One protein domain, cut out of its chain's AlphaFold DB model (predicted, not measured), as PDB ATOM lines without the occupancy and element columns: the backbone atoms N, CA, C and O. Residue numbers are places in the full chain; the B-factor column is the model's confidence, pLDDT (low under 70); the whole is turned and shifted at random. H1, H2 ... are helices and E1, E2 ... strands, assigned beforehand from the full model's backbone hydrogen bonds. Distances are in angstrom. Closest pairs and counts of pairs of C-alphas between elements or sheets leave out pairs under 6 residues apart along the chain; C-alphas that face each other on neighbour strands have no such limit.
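Overview. This is residues 247 to 349 of the 349 residues of an uncharacterized protein of Chryseobacterium luteum (UniProt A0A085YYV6). Helix H2 lies along one face of a narrow three-stranded sheet, H1 stands at one end, and H3 lies beyond the opposite face, off the sheet. The printed part has 103 residues, under half in named elements, in the order H1, H2, E1, E2, E3, H3: mixed class, sheet order E2, E1, E3, antiparallel. It is compact, radius of gyration of the C-alphas 13.1 A, spanning 37 by 30 by 21 A.

Arrangement. H1, residues 247 to 253, and H2, 256 to 266, on one face of the sheet, make two layers. H2 runs along E1, 275 to 282, and is over E3, 310 to 314; the closest C-alphas of H2 and E3, Leu 265 and Ser 314, are 5.5 A apart. E1 and E3 are antiparallel neighbours, with N 277 and O 312 within hydrogen-bond range at 2.8 A. E2, 285 to 292, forms a hairpin with E1: N 278 and O 289, 2.9 A. H3, 325 to 336, is not on the sheet. Every O i to N i+4 pair is within range in H1, H2 and H3.

Along the chain. H1 begins at C-alpha 247 (-7.567, 22.810, 3.406); H3, 16.3 A long, ends at C-alpha 336 (-8.444, 30.829, 27.247). E1 measures 23.0 A.

Size, cuts and confidence. The printed part has no cut; the E2 to E3 link is long; no printed residue is under 70.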
ATOM      1  N   GLU A 247      -6.368  23.104   4.197       71.25
ATOM      2  CA  GLU A 247      -7.567  22.810   3.406       71.25
ATOM      3  C   GLU A 247      -8.853  23.052   4.206       71.25
ATOM      4  O   GLU A 247      -9.833  23.563   3.665       71.25
ATOM      5  N   LYS A 248      -8.853  22.765   5.512       70.38
ATOM      6  CA  LYS A 248      -9.974  23.104   6.407       70.38
ATOM      7  C   LYS A 248     -10.154  24.623   6.534       70.38
ATOM      8  O   LYS A 248     -11.267  25.114   6.350       70.38
ATOM      9  N   SER A 249      -9.073  25.375   6.730       71.06
ATOM     10  CA  SER A 249      -9.102  26.843   6.739       71.06
ATOM     11  C   SER A 249      -9.549  27.412   5.393       71.06
ATOM     12  O   SER A 249     -10.390  28.308   5.353       71.06
ATOM     13  N   LYS A 250      -9.078  26.855   4.265       76.69
ATOM     14  CA  LYS A 250      -9.555  27.241   2.924       76.69
ATOM     15  C   LYS A 250     -11.053  26.998   2.764       76.69
ATOM     16  O   LYS A 250     -11.716  27.842   2.171       76.69
ATOM     17  N   LYS A 251     -11.607  25.901   3.295       76.56
ATOM     18  CA  LYS A 251     -13.056  25.637   3.232       76.56
ATOM     19  C   LYS A 251     -13.879  26.717   3.925       76.56
ATOM     20  O   LYS A 251     -14.958  27.028   3.434       76.56
ATOM     21  N   ILE A 252     -13.381  27.295   5.018       77.56
ATOM     22  CA  ILE A 252     -14.073  28.367   5.747       77.56
ATOM     23  C   ILE A 252     -13.807  29.723   5.081       77.56
ATOM     24  O   ILE A 252     -14.754  30.434   4.753       77.56
ATOM     25  N   GLY A 253     -12.543  30.066   4.817       74.88
ATOM     26  CA  GLY A 253     -12.144  31.367   4.270       74.88
ATOM     27  C   GLY A 253     -12.548  31.587   2.808       74.88
ATOM     28  O   GLY A 253     -12.938  32.688   2.435       74.88
ATOM     29  N   LYS A 254     -12.518  30.540   1.969       78.31
ATOM     30  CA  LYS A 254     -12.947  30.611   0.558       78.31
ATOM     31  C   LYS A 254     -14.428  30.280   0.350       78.31
ATOM     32  O   LYS A 254     -14.864  30.287  -0.802       78.31
ATOM     33  N   ASN A 255     -15.190  29.998   1.411       86.94
ATOM     34  CA  ASN A 255     -16.633  29.782   1.307       86.94
ATOM     35  C   ASN A 255     -17.315  31.035   0.746       86.94
ATOM     36  O   ASN A 255     -17.017  32.144   1.190       86.94
ATOM     37  N   ASP A 256     -18.254  30.869  -0.184       87.81
ATOM     38  CA  ASP A 256     -18.926  32.009  -0.817       87.81
ATOM     39  C   ASP A 256     -19.688  32.866   0.200       87.81
ATOM     40  O   ASP A 256     -19.614  34.089   0.142       87.81
ATOM     41  N   LYS A 257     -20.281  32.256   1.235       87.88
ATOM     42  CA  LYS A 257     -20.918  33.017   2.315       87.88
ATOM     43  C   LYS A 257     -19.908  33.808   3.143       87.88
ATOM     44  O   LYS A 257     -20.204  34.929   3.538       87.88
ATOM     45  N   THR A 258     -18.721  33.263   3.407       86.50
ATOM     46  CA  THR A 258     -17.663  34.012   4.105       86.50
ATOM     47  C   THR A 258     -17.219  35.214   3.271       86.50
ATOM     48  O   THR A 258     -17.109  36.312   3.811       86.50
ATOM     49  N   LYS A 259     -17.051  35.048   1.952       87.88
ATOM     50  CA  LYS A 259     -16.739  36.158   1.036       87.88
ATOM     51  C   LYS A 259     -17.837  37.223   1.026       87.88
ATOM     52  O   LYS A 259     -17.524  38.404   1.130       87.88
ATOM     53  N   ASP A 260     -19.104  36.817   0.968       89.69
ATOM     54  CA  ASP A 260     -20.239  37.745   1.007       89.69
ATOM     55  C   ASP A 260     -20.270  38.548   2.317       89.69
ATOM     56  O   ASP A 260     -20.528  39.754   2.314       89.69
ATOM     57  N   LEU A 261     -19.963  37.899   3.446       91.94
ATOM     58  CA  LEU A 261     -19.846  38.569   4.742       91.94
ATOM     59  C   LEU A 261     -18.691  39.582   4.749       91.94
ATOM     60  O   LEU A 261     -18.876  40.695   5.241       91.94
ATOM     61  N   PHE A 262     -17.539  39.244   4.158       87.75
ATOM     62  CA  PHE A 262     -16.424  40.180   3.984       87.75
ATOM     63  C   PHE A 262     -16.796  41.389   3.131       87.75
ATOM     64  O   PHE A 262     -16.519  42.521   3.525       87.75
ATOM     65  N   GLU A 263     -17.437  41.182   1.981       88.75
ATOM     66  CA  GLU A 263     -17.895  42.287   1.132       88.75
ATOM     67  C   GLU A 263     -18.893  43.178   1.880       88.75
ATOM     68  O   GLU A 263     -18.799  44.407   1.834       88.75
ATOM     69  N   GLY A 264     -19.781  42.579   2.679       89.00
ATOM     70  CA  GLY A 264     -20.661  43.308   3.588       89.00
ATOM     71  C   GLY A 264     -19.892  44.187   4.580       89.00
ATOM     72  O   GLY A 264     -20.213  45.369   4.728       89.00
ATOM     73  N   LEU A 265     -18.854  43.646   5.221       89.75
ATOM     74  CA  LEU A 265     -18.009  44.363   6.181       89.75
ATOM     75  C   LEU A 265     -17.191  45.489   5.534       89.75
ATOM     76  O   LEU A 265     -17.081  46.570   6.115       89.75
ATOM     77  N   LYS A 266     -16.703  45.308   4.300       87.38
ATOM     78  CA  LYS A 266     -15.998  46.361   3.543       87.38
ATOM     79  C   LYS A 266     -16.851  47.615   3.351       87.38
ATOM     80  O   LYS A 266     -16.327  48.725   3.371       87.38
ATOM     81  N   THR A 267     -18.174  47.477   3.238       88.12
ATOM     82  CA  THR A 267     -19.076  48.643   3.141       88.12
ATOM     83  C   THR A 267     -19.220  49.427   4.452       88.12
ATOM     84  O   THR A 267     -19.741  50.544   4.448       88.12
ATOM     85  N   LYS A 268     -18.768  48.872   5.585       86.06
ATOM     86  CA  LYS A 268     -18.942  49.445   6.931       86.06
ATOM     87  C   LYS A 268     -17.741  50.240   7.440       86.06
ATOM     88  O   LYS A 268     -17.852  50.879   8.482       86.06
ATOM     89  N   VAL A 269     -16.646  50.304   6.683       85.06
ATOM     90  CA  VAL A 269     -15.416  51.023   7.072       85.06
ATOM     91  C   VAL A 269     -15.610  52.531   7.281       85.06
ATOM     92  O   VAL A 269     -14.837  53.163   7.988       85.06
ATOM     93  N   ASN A 270     -16.660  53.133   6.719       84.50
ATOM     94  CA  ASN A 270     -16.986  54.552   6.925       84.50
ATOM     95  C   ASN A 270     -17.934  54.796   8.113       84.50
ATOM     96  O   ASN A 270     -18.491  55.885   8.245       84.50
ATOM     97  N   SER A 271     -18.179  53.782   8.946       86.75
ATOM     98  CA  SER A 271     -19.006  53.922  10.143       86.75
ATOM     99  C   SER A 271     -18.256  54.612  11.291       86.75
ATOM    100  O   SER A 271     -17.100  55.000  11.168       86.75
ATOM    101  N   THR A 272     -18.928  54.774  12.429       87.38
ATOM    102  CA  THR A 272     -18.342  55.245  13.692       87.38
ATOM    103  C   THR A 272     -18.153  54.107  14.695       87.38
ATOM    104  O   THR A 272     -17.926  54.374  15.873       87.38
ATOM    105  N   LYS A 273     -18.334  52.854  14.266       90.56
ATOM    106  CA  LYS A 273     -18.197  51.642  15.078       90.56
ATOM    107  C   LYS A 273     -17.753  50.466  14.217       90.56
ATOM    108  O   LYS A 273     -17.894  50.505  12.994       90.56
ATOM    109  N   GLU A 274     -17.244  49.430  14.865       90.75
ATOM    110  CA  GLU A 274     -16.845  48.184  14.212       90.75
ATOM    111  C   GLU A 274     -18.021  47.209  14.102       90.75
ATOM    112  O   GLU A 274     -18.913  47.177  14.952       90.75
ATOM    113  N   PHE A 275     -18.024  46.408  13.041       91.50
ATOM    114  CA  PHE A 275     -18.996  45.346  12.803       91.50
ATOM    115  C   PHE A 275     -18.233  44.044  12.636       91.50
ATOM    116  O   PHE A 275     -17.210  44.024  11.962       91.50
ATOM    117  N   GLY A 276     -18.735  42.965  13.217       92.38
ATOM    118  CA  GLY A 276     -18.104  41.658  13.162       92.38
ATOM    119  C   GLY A 276     -19.092  40.548  12.857       92.38
ATOM    120  O   GLY A 276     -20.310  40.711  12.957       92.38
ATOM    121  N   GLN A 277     -18.552  39.403  12.474       93.06
ATOM    122  CA  GLN A 277     -19.273  38.171  12.211       93.06
ATOM    123  C   GLN A 277     -18.554  37.035  12.924       93.06
ATOM    124  O   GLN A 277     -17.377  36.779  12.685       93.06
ATOM    125  N   ILE A 278     -19.275  36.332  13.789       92.69
ATOM    126  CA  ILE A 278     -18.805  35.092  14.405       92.69
ATOM    127  C   ILE A 278     -19.165  33.944  13.469       92.69
ATOM    128  O   ILE A 278     -20.343  33.773  13.167       92.69
ATOM    129  N   LEU A 279     -18.181  33.163  13.032       92.00
ATOM    130  CA  LEU A 279     -18.336  32.092  12.051       92.00
ATOM    131  C   LEU A 279     -18.389  30.717  12.725       92.00
ATOM    132  O   LEU A 279     -17.585  30.397  13.603       92.00
ATOM    133  N   LYS A 280     -19.327  29.886  12.270       91.88
ATOM    134  CA  LYS A 280     -19.445  28.470  12.627       91.88
ATOM    135  C   LYS A 280     -19.608  27.632  11.373       91.88
ATOM    136  O   LYS A 280     -20.497  27.895  10.569       91.88
ATOM    137  N   GLU A 281     -18.793  26.603  11.240       86.94
ATOM    138  CA  GLU A 281     -18.861  25.631  10.161       86.94
ATOM    139  C   GLU A 281     -19.559  24.362  10.658       86.94
ATOM    140  O   GLU A 281     -19.266  23.831  11.737       86.94
ATOM    141  N   SER A 282     -20.522  23.893   9.866       83.12
ATOM    142  CA  SER A 282     -21.150  22.593  10.057       83.12
ATOM    143  C   SER A 282     -21.536  22.002   8.705       83.12
ATOM    144  O   SER A 282     -22.365  22.560   7.986       83.12
ATOM    145  N   GLY A 283     -20.929  20.869   8.343       77.00
ATOM    146  CA  GLY A 283     -21.306  20.106   7.149       77.00
ATOM    147  C   GLY A 283     -21.080  20.845   5.822       77.00
ATOM    148  O   GLY A 283     -21.847  20.661   4.882       77.00
ATOM    149  N   GLY A 284     -20.060  21.698   5.743       77.69
ATOM    150  CA  GLY A 284     -19.718  22.532   4.588       77.69
ATOM    151  C   GLY A 284     -20.473  23.863   4.520       77.69
ATOM    152  O   GLY A 284     -20.236  24.648   3.601       77.69
ATOM    153  N   GLN A 285     -21.371  24.136   5.469       83.44
ATOM    154  CA  GLN A 285     -22.126  25.386   5.536       83.44
ATOM    155  C   GLN A 285     -21.583  26.307   6.625       83.44
ATOM    156  O   GLN A 285     -21.306  25.879   7.746       83.44
ATOM    157  N   ILE A 286     -21.490  27.596   6.294       89.56
ATOM    158  CA  ILE A 286     -21.126  28.650   7.239       89.56
ATOM    159  C   ILE A 286     -22.394  29.239   7.846       89.56
ATOM    160  O   ILE A 286     -23.278  29.727   7.145       89.56
ATOM    161  N   ASN A 287     -22.484  29.232   9.166       90.56
ATOM    162  CA  ASN A 287     -23.436  30.012   9.939       90.56
ATOM    163  C   ASN A 287     -22.705  31.200  10.549       90.56
ATOM    164  O   ASN A 287     -21.574  31.057  11.008       90.56
ATOM    165  N   SER A 288     -23.344  32.368  10.542       91.50
ATOM    166  CA  SER A 288     -22.755  33.580  11.097       91.50
ATOM    167  C   SER A 288     -23.687  34.262  12.086       91.50
ATOM    168  O   SER A 288     -24.912  34.170  11.981       91.50
ATOM    169  N   THR A 289     -23.104  34.927  13.077       92.75
ATOM    170  CA  THR A 289     -23.818  35.812  14.000       92.75
ATOM    171  C   THR A 289     -23.165  37.183  13.956       92.75
ATOM    172  O   THR A 289     -21.978  37.306  14.261       92.75
ATOM    173  N   SER A 290     -23.940  38.197  13.572       92.00
ATOM    174  CA  SER A 290     -23.481  39.584  13.558       92.00
ATOM    175  C   SER A 290     -23.250  40.090  14.978       92.00
ATOM    176  O   SER A 290     -24.077  39.872  15.865       92.00
ATOM    177  N   VAL A 291     -22.156  40.812  15.161       91.94
ATOM    178  CA  VAL A 291     -21.801  41.520  16.393       91.94
ATOM    179  C   VAL A 291     -21.344  42.930  16.046       91.94
ATOM    180  O   VAL A 291     -20.940  43.201  14.917       91.94
ATOM    181  N   GLU A 292     -21.432  43.849  17.000       92.31
ATOM    182  CA  GLU A 292     -21.090  45.253  16.784       92.31
ATOM    183  C   GLU A 292     -20.317  45.781  17.989       92.31
ATOM    184  O   GLU A 292     -20.621  45.428  19.129       92.31
ATOM    185  N   GLY A 293     -19.319  46.620  17.725       87.44
ATOM    186  CA  GLY A 293     -18.591  47.359  18.749       87.44
ATOM    187  C   GLY A 293     -19.352  48.601  19.211       87.44
ATOM    188  O   GLY A 293     -20.343  49.030  18.604       87.44
ATOM    189  N   GLU A 294     -18.866  49.214  20.287       87.50
ATOM    190  CA  GLU A 294     -19.375  50.513  20.722       87.50
ATOM    191  C   GLU A 294     -18.925  51.624  19.761       87.50
ATOM    192  O   GLU A 294     -17.919  51.527  19.053       87.50
ATOM    193  N   SER A 295     -19.702  52.706  19.690       87.56
ATOM    194  CA  SER A 295     -19.349  53.809  18.801       87.56
ATOM    195  C   SER A 295     -18.176  54.616  19.352       87.56
ATOM    196  O   SER A 295     -18.181  55.029  20.507       87.56
ATOM    197  N   GLY A 296     -17.196  54.887  18.491       81.94
ATOM    198  CA  GLY A 296     -16.000  55.660  18.811       81.94
ATOM    199  C   GLY A 296     -14.910  54.860  19.526       81.94
ATOM    200  O   GLY A 296     -13.878  55.436  19.868       81.94
ATOM    201  N   THR A 297     -15.112  53.557  19.737       80.94
ATOM    202  CA  THR A 297     -14.126  52.651  20.334       80.94
ATOM    203  C   THR A 297     -13.611  51.663  19.290       80.94
ATOM    204  O   THR A 297     -14.412  51.088  18.558       80.94
ATOM    205  N   GLY A 298     -12.296  51.438  19.244       78.31
ATOM    206  CA  GLY A 298     -11.714  50.337  18.466       78.31
ATOM    207  C   GLY A 298     -11.797  49.025  19.243       78.31
ATOM    208  O   GLY A 298     -11.320  48.969  20.381       78.31
ATOM    209  N   GLY A 299     -12.400  48.004  18.638       82.81
ATOM    210  CA  GLY A 299     -12.601  46.673  19.202       82.81
ATOM    211  C   GLY A 299     -14.069  46.238  19.309       82.81
ATOM    212  O   GLY A 299     -14.982  47.037  19.539       82.81
ATOM    213  N   ILE A 300     -14.267  44.919  19.236       84.62
ATOM    214  CA  ILE A 300     -15.538  44.231  19.488       84.62
ATOM    215  C   ILE A 300     -15.363  43.245  20.651       84.62
ATOM    216  O   ILE A 300     -14.412  42.457  20.682       84.62
ATOM    217  N   ASP A 301     -16.307  43.250  21.599       82.56
ATOM    218  CA  ASP A 301     -16.413  42.194  22.611       82.56
ATOM    219  C   ASP A 301     -17.232  41.023  22.056       82.56
ATOM    220  O   ASP A 301     -18.466  41.047  21.983       82.56
ATOM    221  N   PHE A 302     -16.528  39.974  21.638       80.69
ATOM    222  CA  PHE A 302     -17.148  38.758  21.141       80.69
ATOM    223  C   PHE A 302     -17.681  37.922  22.315       80.69
ATOM    224  O   PHE A 302     -17.019  37.022  22.842       80.69
ATOM    225  N   SER A 303     -18.924  38.194  22.713       79.38
ATOM    226  CA  SER A 303     -19.663  37.384  23.689       79.38
ATOM    227  C   SER A 303     -20.029  36.009  23.112       79.38
ATOM    228  O   SER A 303     -21.128  35.787  22.608       79.38
ATOM    229  N   ILE A 304     -19.084  35.068  23.181       86.00
ATOM    230  CA  ILE A 304     -19.192  33.737  22.572       86.00
ATOM    231  C   ILE A 304     -19.616  32.680  23.607       86.00
ATOM    232  O   ILE A 304     -18.888  32.363  24.553       86.00
ATOM    233  N   SER A 305     -20.799  32.095  23.406       81.81
ATOM    234  CA  SER A 305     -21.351  31.032  24.259       81.81
ATOM    235  C   SER A 305     -20.861  29.628  23.879       81.81
ATOM    236  O   SER A 305     -20.639  28.794  24.761       81.81
ATOM    237  N   GLU A 306     -20.617  29.373  22.596       87.44
ATOM    238  CA  GLU A 306     -20.292  28.055  22.030       87.44
ATOM    239  C   GLU A 306     -18.919  28.043  21.352       87.44
ATOM    240  O   GLU A 306     -18.299  29.087  21.194       87.44
ATOM    241  N   GLN A 307     -18.432  26.870  20.947       89.69
ATOM    242  CA  GLN A 307     -17.234  26.811  20.113       89.69
ATOM    243  C   GLN A 307     -17.502  27.388  18.719       89.69
ATOM    244  O   GLN A 307     -18.598  27.235  18.173       89.69
ATOM    245  N   ILE A 308     -16.504  28.071  18.168       91.56
ATOM    246  CA  ILE A 308     -16.576  28.774  16.886       91.56
ATOM    247  C   ILE A 308     -15.370  28.437  16.007       91.56
ATOM    248  O   ILE A 308     -14.320  28.016  16.503       91.56
ATOM    249  N   ASP A 309     -15.538  28.635  14.703       89.56
ATOM    250  CA  ASP A 309     -14.545  28.333  13.670       89.56
ATOM    251  C   ASP A 309     -13.774  29.589  13.229       89.56
ATOM    252  O   ASP A 309     -12.670  29.491  12.701       89.56
ATOM    253  N   GLY A 310     -14.319  30.780  13.483       90.38
ATOM    254  CA  GLY A 310     -13.604  32.024  13.236       90.38
ATOM    255  C   GLY A 310     -14.378  33.271  13.633       90.38
ATOM    256  O   GLY A 310     -15.556  33.207  13.989       90.38
ATOM    257  N   VAL A 311     -13.710  34.412  13.552       90.88
ATOM    258  CA  VAL A 311     -14.309  35.744  13.641       90.88
ATOM    259  C   VAL A 311     -13.744  36.610  12.527       90.88
ATOM    260  O   VAL A 311     -12.564  36.507  12.214       90.88
ATOM    261  N   ILE A 312     -14.582  37.444  11.924       91.06
ATOM    262  CA  ILE A 312     -14.133  38.470  10.978       91.06
ATOM    263  C   ILE A 312     -14.756  39.807  11.361       91.06
ATOM    264  O   ILE A 312     -15.921  39.820  11.773       91.06
ATOM    265  N   HIS A 313     -14.045  40.926  11.252       91.56
ATOM    266  CA  HIS A 313     -14.608  42.241  11.575       91.56
ATOM    267  C   HIS A 313     -14.018  43.394  10.759       91.56
ATOM    268  O   HIS A 313     -12.993  43.294  10.103       91.56
ATOM    269  N   SER A 314     -14.740  44.513  10.732       89.50
ATOM    270  CA  SER A 314     -14.333  45.732  10.036       89.50
ATOM    271  C   SER A 314     -13.750  46.741  11.015       89.50
ATOM    272  O   SER A 314     -14.403  47.053  12.012       89.50
ATOM    273  N   HIS A 315     -12.644  47.383  10.656       87.25
ATOM    274  CA  HIS A 315     -12.203  48.614  11.309       87.25
ATOM    275  C   HIS A 315     -12.808  49.829  10.612       87.25
ATOM    276  O   HIS A 315     -12.801  49.925   9.381       87.25
ATOM    277  N   TYR A 316     -13.335  50.770  11.393       84.19
ATOM    278  CA  TYR A 316     -13.797  52.032  10.833       84.19
ATOM    279  C   TYR A 316     -12.642  53.024  10.617       84.19
ATOM    280  O   TYR A 316     -11.560  52.907  11.196       84.19
ATOM    281  N   SER A 317     -12.871  54.013   9.754       78.31
ATOM    282  CA  SER A 317     -11.869  54.990   9.332       78.31
ATOM    283  C   SER A 317     -11.278  55.758  10.520       78.31
ATOM    284  O   SER A 317     -12.003  56.312  11.346       78.31
ATOM    285  N   GLY A 318      -9.945  55.792  10.595       74.56
ATOM    286  CA  GLY A 318      -9.191  56.371  11.713       74.56
ATOM    287  C   GLY A 318      -8.547  55.337  12.642       74.56
ATOM    288  O   GLY A 318      -7.706  55.711  13.459       74.56
ATOM    289  N   LEU A 319      -8.884  54.053  12.490       75.38
ATOM    290  CA  LEU A 319      -8.198  52.940  13.145       75.38
ATOM    291  C   LEU A 319      -7.139  52.307  12.227       75.38
ATOM    292  O   LEU A 319      -7.126  52.520  11.014       75.38
ATOM    293  N   LEU A 320      -6.213  51.551  12.819       76.06
ATOM    294  CA  LEU A 320      -5.175  50.836  12.074       76.06
ATOM    295  C   LEU A 320      -5.790  49.659  11.311       76.06
ATOM    296  O   LEU A 320      -6.569  48.923  11.890       76.06
ATOM    297  N   SER A 321      -5.389  49.402  10.065       73.88
ATOM    298  CA  SER A 321      -5.823  48.223   9.281       73.88
ATOM    299  C   SER A 321      -5.125  46.911   9.682       73.88
ATOM    300  O   SER A 321      -4.945  46.022   8.858       73.88
ATOM    301  N   ILE A 322      -4.661  46.820  10.926       78.38
ATOM    302  CA  ILE A 322      -4.024  45.639  11.520       78.38
ATOM    303  C   ILE A 322      -4.717  45.340  12.844       78.38
ATOM    304  O   ILE A 322      -5.318  46.250  13.416       78.38
ATOM    305  N   PHE A 323      -4.563  44.121  13.370       79.00
ATOM    306  CA  PHE A 323      -5.098  43.761  14.685       79.00
ATOM    307  C   PHE A 323      -4.731  44.797  15.753       79.00
ATOM    308  O   PHE A 323      -3.556  45.056  16.040       79.00
ATOM    309  N   SER A 324      -5.760  45.384  16.351       80.81
ATOM    310  CA  SER A 324      -5.648  46.268  17.494       80.81
ATOM    311  C   SER A 324      -5.315  45.467  18.763       80.81
ATOM    312  O   SER A 324      -5.504  44.248  18.832       80.81
ATOM    313  N   PRO A 325      -4.849  46.130  19.835       80.38
ATOM    314  CA  PRO A 325      -4.702  45.472  21.130       80.38
ATOM    315  C   PRO A 325      -6.009  44.858  21.657       80.38
ATOM    316  O   PRO A 325      -5.948  43.875  22.395       80.38
ATOM    317  N   ALA A 326      -7.169  45.421  21.294       80.69
ATOM    318  CA  ALA A 326      -8.473  44.885  21.672       80.69
ATOM    319  C   ALA A 326      -8.753  43.559  20.950       80.69
ATOM    320  O   ALA A 326      -9.178  42.605  21.595       80.69
ATOM    321  N   ASP A 327      -8.401  43.457  19.669       82.69
ATOM    322  CA  ASP A 327      -8.567  42.235  18.874       82.69
ATOM    323  C   ASP A 327      -7.742  41.080  19.452       82.69
ATOM    324  O   ASP A 327      -8.256  39.988  19.702       82.69
ATOM    325  N   LEU A 328      -6.472  41.340  19.775       83.75
ATOM    326  CA  LEU A 328      -5.587  40.347  20.397       83.75
ATOM    327  C   LEU A 328      -6.060  39.934  21.798       83.75
ATOM    328  O   LEU A 328      -5.925  38.768  22.186       83.75
ATOM    329  N   ALA A 329      -6.611  40.875  22.571       82.25
ATOM    330  CA  ALA A 329      -7.192  40.586  23.878       82.25
ATOM    331  C   ALA A 329      -8.442  39.706  23.741       82.25
ATOM    332  O   ALA A 329      -8.550  38.696  24.440       82.25
ATOM    333  N   SER A 330      -9.332  40.031  22.804       84.00
ATOM    334  CA  SER A 330     -10.511  39.229  22.480       84.00
ATOM    335  C   SER A 330     -10.116  37.816  22.050       84.00
ATOM    336  O   SER A 330     -10.601  36.851  22.640       84.00
ATOM    337  N   LEU A 331      -9.154  37.663  21.134       86.19
ATOM    338  CA  LEU A 331      -8.637  36.351  20.724       86.19
ATOM    339  C   LEU A 331      -8.096  35.547  21.913       86.19
ATOM    340  O   LEU A 331      -8.420  34.369  22.077       86.19
ATOM    341  N   SER A 332      -7.314  36.195  22.779       80.44
ATOM    342  CA  SER A 332      -6.758  35.570  23.983       80.44
ATOM    343  C   SER A 332      -7.855  35.078  24.931       80.44
ATOM    344  O   SER A 332      -7.746  33.986  25.489       80.44
ATOM    345  N   VAL A 333      -8.935  35.848  25.098       82.06
ATOM    346  CA  VAL A 333     -10.091  35.465  25.923       82.06
ATOM    347  C   VAL A 333     -10.850  34.289  25.305       82.06
ATOM    348  O   VAL A 333     -11.218  33.362  26.030       82.06
ATOM    349  N   ILE A 334     -11.064  34.292  23.986       84.25
ATOM    350  CA  ILE A 334     -11.732  33.202  23.256       84.25
ATOM    351  C   ILE A 334     -10.931  31.902  23.405       84.25
ATOM    352  O   ILE A 334     -11.498  30.860  23.752       84.25
ATOM    353  N   TYR A 335      -9.609  31.973  23.221       84.88
ATOM    354  CA  TYR A 335      -8.702  30.842  23.401       84.88
ATOM    355  C   TYR A 335      -8.708  30.325  24.846       84.88
ATOM    356  O   TYR A 335      -8.973  29.147  25.080       84.88
ATOM    357  N   ALA A 336      -8.504  31.206  25.833       78.50
ATOM    358  CA  ALA A 336      -8.444  30.829  27.247       78.50
ATOM    359  C   ALA A 336      -9.753  30.207  27.767       78.50
ATOM    360  O   ALA A 336      -9.727  29.375  28.672       78.50
ATOM    361  N   LYS A 337     -10.902  30.583  27.192       83.69
ATOM    362  CA  LYS A 337     -12.220  30.011  27.517       83.69
ATOM    363  C   LYS A 337     -12.552  28.732  26.732       83.69
ATOM    364  O   LYS A 337     -13.674  28.239  26.853       83.69
ATOM    365  N   GLY A 338     -11.631  28.212  25.913       85.69
ATOM    366  CA  GLY A 338     -11.839  27.001  25.110       85.69
ATOM    367  C   GLY A 338     -12.928  27.151  24.043       85.69
ATOM    368  O   GLY A 338     -13.602  26.177  23.705       85.69
ATOM    369  N   LYS A 339     -13.151  28.379  23.553       89.44
ATOM    370  CA  LYS A 339     -14.199  28.698  22.567       89.44
ATOM    371  C   LYS A 339     -13.730  28.568  21.118       89.44
ATOM    372  O   LYS A 339     -14.545  28.674  20.211       89.44
ATOM    373  N   ILE A 340     -12.451  28.290  20.894       86.94
ATOM    374  CA  ILE A 340     -11.933  27.913  19.579       86.94
ATOM    375  C   ILE A 340     -12.198  26.420  19.369       86.94
ATOM    376  O   ILE A 340     -11.755  25.604  20.176       86.94
ATOM    377  N   LYS A 341     -12.947  26.073  18.315       84.94
ATOM    378  CA  LYS A 341     -13.305  24.682  17.987       84.94
ATOM    379  C   LYS A 341     -12.078  23.858  17.580       84.94
ATOM    380  O   LYS A 341     -11.889  22.761  18.091       84.94
ATOM    381  N   ASP A 342     -11.236  24.412  16.708       81.56
ATOM    382  CA  ASP A 342      -9.946  23.844  16.302       81.56
ATOM    383  C   ASP A 342      -8.944  24.985  16.089       81.56
ATOM    384  O   ASP A 342      -9.145  25.864  15.253       81.56
ATOM    385  N   ILE A 343      -7.869  24.990  16.880       79.62
ATOM    386  CA  ILE A 343      -6.853  26.048  16.852       79.62
ATOM    387  C   ILE A 343      -6.038  26.053  15.558       79.62
ATOM    388  O   ILE A 343      -5.519  27.096  15.174       79.62
ATOM    389  N   ASN A 344      -5.937  24.914  14.872       75.44
ATOM    390  CA  ASN A 344      -5.158  24.808  13.640       75.44
ATOM    391  C   ASN A 344      -5.918  25.359  12.430       75.44
ATOM    392  O   ASN A 344      -5.311  25.594  11.388       75.44
ATOM    393  N   THR A 345      -7.235  25.542  12.558       79.25
ATOM    394  CA  THR A 345      -8.112  25.969  11.458       79.25
ATOM    395  C   THR A 345      -8.914  27.225  11.774       79.25
ATOM    396  O   THR A 345      -9.806  27.592  11.011       79.25
ATOM    397  N   PHE A 346      -8.646  27.857  12.918       84.56
ATOM    398  CA  PHE A 346      -9.364  29.042  13.362       84.56
ATOM    399  C   PHE A 346      -9.007  30.252  12.498       84.56
ATOM    400  O   PHE A 346      -7.829  30.531  12.271       84.56
ATOM    401  N   ILE A 347     -10.024  30.991  12.057       83.31
ATOM    402  CA  ILE A 347      -9.843  32.197  11.242       83.31
ATOM    403  C   ILE A 347     -10.097  33.444  12.084       83.31
ATOM    404  O   ILE A 347     -11.109  33.538  12.775       83.31
ATOM    405  N   MET A 348      -9.189  34.411  11.989       84.31
ATOM    406  CA  MET A 348      -9.378  35.759  12.504       84.31
ATOM    407  C   MET A 348      -8.925  36.755  11.445       84.31
ATOM    408  O   MET A 348      -7.790  36.634  10.983       84.31
ATOM    409  N   ASP A 349      -9.797  37.689  11.067       77.44
ATOM    410  CA  ASP A 349      -9.502  38.716  10.055       77.44
ATOM    411  C   ASP A 349     -10.229  40.037  10.341       77.44
ATOM    412  O   ASP A 349     -11.483  40.021  10.416       77.44
TER     413      ASP A 349